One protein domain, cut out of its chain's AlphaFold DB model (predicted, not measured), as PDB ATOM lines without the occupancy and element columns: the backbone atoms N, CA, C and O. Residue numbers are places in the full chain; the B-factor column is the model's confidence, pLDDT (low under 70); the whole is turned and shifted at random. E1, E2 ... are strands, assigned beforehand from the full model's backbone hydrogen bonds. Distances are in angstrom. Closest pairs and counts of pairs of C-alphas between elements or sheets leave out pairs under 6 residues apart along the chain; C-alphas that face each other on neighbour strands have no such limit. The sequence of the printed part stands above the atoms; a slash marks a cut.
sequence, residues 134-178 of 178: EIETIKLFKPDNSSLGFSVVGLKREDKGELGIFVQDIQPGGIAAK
ATOM      1  N   GLU A 134     345.694 179.458 235.563       91.56
ATOM      2  CA  GLU A 134     347.011 179.593 236.182       91.56
ATOM      3  C   GLU A 134     347.358 181.071 236.420       91.56
ATOM      4  O   GLU A 134     347.100 181.934 235.574       91.56
ATOM      5  N   ILE A 135     347.904 181.355 237.604       87.75
ATOM      6  CA  ILE A 135     348.306 182.695 238.027       87.75
ATOM      7  C   ILE A 135     349.823 182.708 238.148       87.75
ATOM      8  O   ILE A 135     350.391 182.028 239.002       87.75
ATOM      9  N   GLU A 136     350.468 183.546 237.344       87.94
ATOM     10  CA  GLU A 136     351.894 183.822 237.459       87.94
ATOM     11  C   GLU A 136     352.131 185.246 237.962       87.94
ATOM     12  O   GLU A 136     351.558 186.217 237.462       87.94
ATOM     13  N   THR A 137     353.013 185.373 238.953       84.00
ATOM     14  CA  THR A 137     353.410 186.670 239.506       84.00
ATOM     15  C   THR A 137     354.740 187.098 238.905       84.00
ATOM     16  O   THR A 137     355.790 186.563 239.261       84.00
ATOM     17  N   ILE A 138     354.697 188.117 238.048       83.88
ATOM     18  CA  ILE A 138     355.881 188.712 237.423       83.88
ATOM     19  C   ILE A 138     356.236 190.005 238.162       83.88
ATOM     20  O   ILE A 138     355.403 190.900 238.312       83.88
ATOM     21  N   LYS A 139     357.485 190.115 238.627       84.25
ATOM     22  CA  LYS A 139     358.011 191.331 239.261       84.25
ATOM     23  C   LYS A 139     358.882 192.085 238.265       84.25
ATOM     24  O   LYS A 139     359.926 191.585 237.860       84.25
ATOM     25  N   LEU A 140     358.464 193.296 237.909       84.44
ATOM     26  CA  LEU A 140     359.227 194.185 237.039       84.44
ATOM     27  C   LEU A 140     359.779 195.356 237.853       84.44
ATOM     28  O   LEU A 140     359.056 195.978 238.629       84.44
ATOM     29  N   PHE A 141     361.052 195.680 237.647       85.00
ATOM     30  CA  PHE A 141     361.703 196.825 238.277       85.00
ATOM     31  C   PHE A 141     361.744 197.986 237.290       85.00
ATOM     32  O   PHE A 141     362.198 197.814 236.162       85.00
ATOM     33  N   LYS A 142     361.276 199.166 237.707       88.38
ATOM     34  CA  LYS A 142     361.262 200.383 236.888       88.38
ATOM     35  C   LYS A 142     362.420 201.307 237.300       88.38
ATOM     36  O   LYS A 142     362.310 201.941 238.344       88.38
ATOM     37  N   PRO A 143     363.495 201.425 236.502       87.81
ATOM     38  CA  PRO A 143     364.511 202.458 236.666       87.81
ATOM     39  C   PRO A 143     363.927 203.872 236.620       87.81
ATOM     40  O   PRO A 143     362.908 204.126 235.956       87.81
ATOM     41  N   ASP A 144     364.628 204.812 237.246       87.94
ATOM     42  CA  ASP A 144     364.299 206.233 237.188       87.94
ATOM     43  C   ASP A 144     364.201 206.713 235.733       87.94
ATOM     44  O   ASP A 144     364.974 206.306 234.865       87.94
ATOM     45  N   ASN A 145     363.201 207.550 235.446       85.88
ATOM     46  CA  ASN A 145     362.913 208.097 234.111       85.88
ATOM     47  C   ASN A 145     362.642 207.069 232.990       85.88
ATOM     48  O   ASN A 145     362.621 207.437 231.818       85.88
ATOM     49  N   SER A 146     362.386 205.801 233.317       88.12
ATOM     50  CA  SER A 146     362.030 204.763 232.336       88.12
ATOM     51  C   SER A 146     360.582 204.283 232.487       88.12
ATOM     52  O   SER A 146     359.925 204.576 233.488       88.12
ATOM     53  N   SER A 147     360.074 203.540 231.498       89.62
ATOM     54  CA  SER A 147     358.782 202.846 231.565       89.62
ATOM     55  C   SER A 147     358.987 201.332 231.673       89.62
ATOM     56  O   SER A 147     360.053 200.819 231.338       89.62
ATOM     57  N   LEU A 148     357.956 200.602 232.105       91.69
ATOM     58  CA  LEU A 148     357.993 199.136 232.137       91.69
ATOM     59  C   LEU A 148     357.937 198.499 230.737       91.69
ATOM     60  O   LEU A 148     358.193 197.308 230.601       91.69
ATOM     61  N   GLY A 149     357.640 199.268 229.686       92.38
ATOM     62  CA  GLY A 149     357.658 198.773 228.311       92.38
ATOM     63  C   GLY A 149     356.477 197.877 227.932       92.38
ATOM     64  O   GLY A 149     356.639 197.011 227.084       92.38
ATOM     65  N   PHE A 150     355.298 198.067 228.523       94.50
ATOM     66  CA  PHE A 150     354.056 197.448 228.048       94.50
ATOM     67  C   PHE A 150     352.899 198.449 228.089       94.50
ATOM     68  O   PHE A 150     352.944 199.437 228.821       94.50
ATOM     69  N   SER A 151     351.877 198.204 227.275       93.19
ATOM     70  CA  SER A 151     350.642 198.992 227.217       93.19
ATOM     71  C   SER A 151     349.458 198.159 227.681       93.19
ATOM     72  O   SER A 151     349.474 196.935 227.555       93.19
ATOM     73  N   VAL A 152     348.432 198.816 228.223       93.88
ATOM     74  CA  VAL A 152     347.238 198.150 228.752       93.88
ATOM     75  C   VAL A 152     345.960 198.704 228.137       93.88
ATOM     76  O   VAL A 152     345.881 199.884 227.806       93.88
ATOM     77  N   VAL A 153     344.946 197.850 228.038       92.88
ATOM     78  CA  VAL A 153     343.594 198.192 227.590       92.88
ATOM     79  C   VAL A 153     342.562 197.718 228.602       92.88
ATOM     80  O   VAL A 153     342.676 196.632 229.168       92.88
ATOM     81  N   GLY A 154     341.533 198.534 228.817       91.06
ATOM     82  CA  GLY A 154     340.337 198.124 229.547       91.06
ATOM     83  C   GLY A 154     339.357 197.460 228.590       91.06
ATOM     84  O   GLY A 154     338.945 198.075 227.607       91.06
ATOM     85  N   LEU A 155     338.973 196.213 228.862       83.81
ATOM     86  CA  LEU A 155     337.949 195.532 228.075       83.81
ATOM     87  C   LEU A 155     336.586 195.689 228.746       83.81
ATOM     88  O   LEU A 155     336.418 195.394 229.929       83.81
ATOM     89  N   LYS A 156     335.588 196.100 227.965       85.44
ATOM     90  CA  LYS A 156     334.186 196.164 228.378       85.44
ATOM     91  C   LYS A 156     333.330 195.456 227.338       85.44
ATOM     92  O   LYS A 156     333.539 195.626 226.140       85.44
ATOM     93  N   ARG A 157     332.384 194.646 227.801       80.88
ATOM     94  CA  ARG A 157     331.381 193.980 226.970       80.88
ATOM     95  C   ARG A 157     330.001 194.497 227.351       80.88
ATOM     96  O   ARG A 157     329.704 194.618 228.536       80.88
ATOM     97  N   GLU A 158     329.161 194.782 226.363       81.12
ATOM     98  CA  GLU A 158     327.807 195.306 226.598       81.12
ATOM     99  C   GLU A 158     326.937 194.341 227.420       81.12
ATOM    100  O   GLU A 158     326.147 194.783 228.245       81.12
ATOM    101  N   ASP A 159     327.139 193.028 227.266       79.12
ATOM    102  CA  ASP A 159     326.383 191.973 227.949       79.12
ATOM    103  C   ASP A 159     326.947 191.587 229.329       79.12
ATOM    104  O   ASP A 159     326.242 190.995 230.145       79.12
ATOM    105  N   LYS A 160     328.228 191.878 229.594       74.19
ATOM    106  CA  LYS A 160     328.974 191.352 230.757       74.19
ATOM    107  C   LYS A 160     329.674 192.411 231.606       74.19
ATOM    108  O   LYS A 160     330.315 192.057 232.592       74.19
ATOM    109  N   GLY A 161     329.544 193.687 231.252       79.44
ATOM    110  CA  GLY A 161     330.186 194.785 231.965       79.44
ATOM    111  C   GLY A 161     331.700 194.829 231.746       79.44
ATOM    112  O   GLY A 161     332.209 194.472 230.681       79.44
ATOM    113  N   GLU A 162     332.426 195.331 232.740       80.31
ATOM    114  CA  GLU A 162     333.885 195.470 232.701       80.31
ATOM    115  C   GLU A 162     334.563 194.107 232.901       80.31
ATOM    116  O   GLU A 162     334.319 193.404 233.877       80.31
ATOM    117  N   LEU A 163     335.409 193.715 231.947       78.00
ATOM    118  CA  LEU A 163     336.082 192.409 231.910       78.00
ATOM    119  C   LEU A 163     337.484 192.439 232.519       78.00
ATOM    120  O   LEU A 163     338.100 191.385 232.666       78.00
ATOM    121  N   GLY A 164     337.979 193.633 232.840       83.19
ATOM    122  CA  GLY A 164     339.287 193.861 233.438       83.19
ATOM    123  C   GLY A 164     340.263 194.583 232.514       83.19
ATOM    124  O   GLY A 164     339.912 195.062 231.432       83.19
ATOM    125  N   ILE A 165     341.503 194.664 232.989       88.50
ATOM    126  CA  ILE A 165     342.626 195.322 232.323       88.50
ATOM    127  C   ILE A 165     343.529 194.240 231.734       88.50
ATOM    128  O   ILE A 165     343.869 193.273 232.414       88.50
ATOM    129  N   PHE A 166     343.917 194.409 230.475       89.69
ATOM    130  CA  PHE A 166     344.712 193.444 229.722       89.69
ATOM    131  C   PHE A 166     345.934 194.126 229.130       89.69
ATOM    132  O   PHE A 166     345.864 195.291 228.745       89.69
ATOM    133  N   VAL A 167     347.043 193.399 229.028       91.69
ATOM    134  CA  VAL A 167     348.211 193.865 228.275       91.69
ATOM    135  C   VAL A 167     347.861 193.837 226.789       91.69
ATOM    136  O   VAL A 167     347.395 192.820 226.283       91.69
ATOM    137  N   GLN A 168     348.054 194.967 226.115       92.88
ATOM    138  CA  GLN A 168     347.826 195.104 224.680       92.88
ATOM    139  C   GLN A 168     349.097 194.795 223.896       92.88
ATOM    140  O   GLN A 168     349.076 193.936 223.025       92.88
ATOM    141  N   ASP A 169     350.193 195.471 224.244       93.69
ATOM    142  CA  ASP A 169     351.468 195.386 223.540       93.69
ATOM    143  C   ASP A 169     352.631 195.371 224.530       93.69
ATOM    144  O   ASP A 169     352.588 196.036 225.571       93.69
ATOM    145  N   ILE A 170     353.699 194.660 224.165       93.62
ATOM    146  CA  ILE A 170     354.986 194.660 224.864       93.62
ATOM    147  C   ILE A 170     356.025 195.280 223.927       93.62
ATOM    148  O   ILE A 170     356.196 194.844 222.790       93.62
ATOM    149  N   GLN A 171     356.720 196.312 224.399       91.94
ATOM    150  CA  GLN A 171     357.724 197.031 223.624       91.94
ATOM    151  C   GLN A 171     358.982 196.167 223.446       91.94
ATOM    152  O   GLN A 171     359.588 195.774 224.449       91.94
ATOM    153  N   PRO A 172     359.436 195.912 222.202       89.75
ATOM    154  CA  PRO A 172     360.680 195.190 221.956       89.75
ATOM    155  C   PRO A 172     361.871 195.878 222.633       89.75
ATOM    156  O   PRO A 172     362.084 197.077 222.468       89.75
ATOM    157  N   GLY A 173     362.641 195.122 223.420       86.25
ATOM    158  CA  GLY A 173     363.771 195.649 224.196       86.25
ATOM    159  C   GLY A 173     363.388 196.422 225.468       86.25
ATOM    160  O   GLY A 173     364.281 196.839 226.210       86.25
ATOM    161  N   GLY A 174     362.090 196.590 225.743       85.25
ATOM    162  CA  GLY A 174     361.561 197.153 226.984       85.25
ATOM    163  C   GLY A 174     361.719 196.208 228.179       85.25
ATOM    164  O   GLY A 174     362.098 195.049 228.036       85.25
ATOM    165  N   ILE A 175     361.433 196.705 229.382       89.38
ATOM    166  CA  ILE A 175     361.652 195.960 230.635       89.38
ATOM    167  C   ILE A 175     360.767 194.714 230.714       89.38
ATOM    168  O   ILE A 175     361.246 193.662 231.110       89.38
ATOM    169  N   ALA A 176     359.506 194.812 230.294       89.69
ATOM    170  CA  ALA A 176     358.570 193.692 230.268       89.69
ATOM    171  C   ALA A 176     358.850 192.654 229.167       89.69
ATOM    172  O   ALA A 176     358.216 191.607 229.159       89.69
ATOM    173  N   ALA A 177     359.762 192.940 228.232       86.56
ATOM    174  CA  ALA A 177     360.167 191.998 227.188       86.56
ATOM    175  C   ALA A 177     361.359 191.114 227.602       86.56
ATOM    176  O   ALA A 177     361.865 190.364 226.766       86.56
ATOM    177  N   LYS A 178     361.853 191.267 228.838       78.06
ATOM    178  CA  LYS A 178     363.040 190.588 229.369       78.06
ATOM    179  C   LYS A 178     362.686 189.487 230.352       78.06
ATOM    180  O   LYS A 178     361.670 189.641 231.062       78.06
TER     181      LYS A 178
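This is residues 134 to 178 of the 178 residues of an uncharacterized protein of Lottia gigantea (UniProt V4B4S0). A long, loose stretch without a named element, residues 134 to 149, leads into one long hairpin of two strands, E1 then E2. Residues 171 to 178 fold back at the hairpin's open end. The printed part has 45 residues, no named helix and one antiparallel sheet, order E1 - E2; its class is all strand, with 18 residues in named elements, under half. It is loose, with a radius of gyration of the C-alphas of 13.5 A, and elongated, spanning 40 by 23 by 18 A.

Look at E1, residues 150 to 157, and E2, residues 161 to 170: they form a hairpin, antiparallel at 156 degrees. C-alphas 150 and 170 face each other at 4.3 A. Find N 153 and O 166, 2.8 A apart, within hydrogen-bond range.

Find C-alpha 150 at (354.056, 197.448, 228.048); E1 runs 23.0 A from there to C-alpha 157. E2 runs 25.8 A from C-alpha 161 to C-alpha 170 at (354.986, 194.660, 224.864).

The C-alphas farthest apart, Asp 144 and Asp 159, stand 41.5 A apart. The E1 to E2 link is tight. The printed part has no cut, and no printed residue is under 70 in pLDDT.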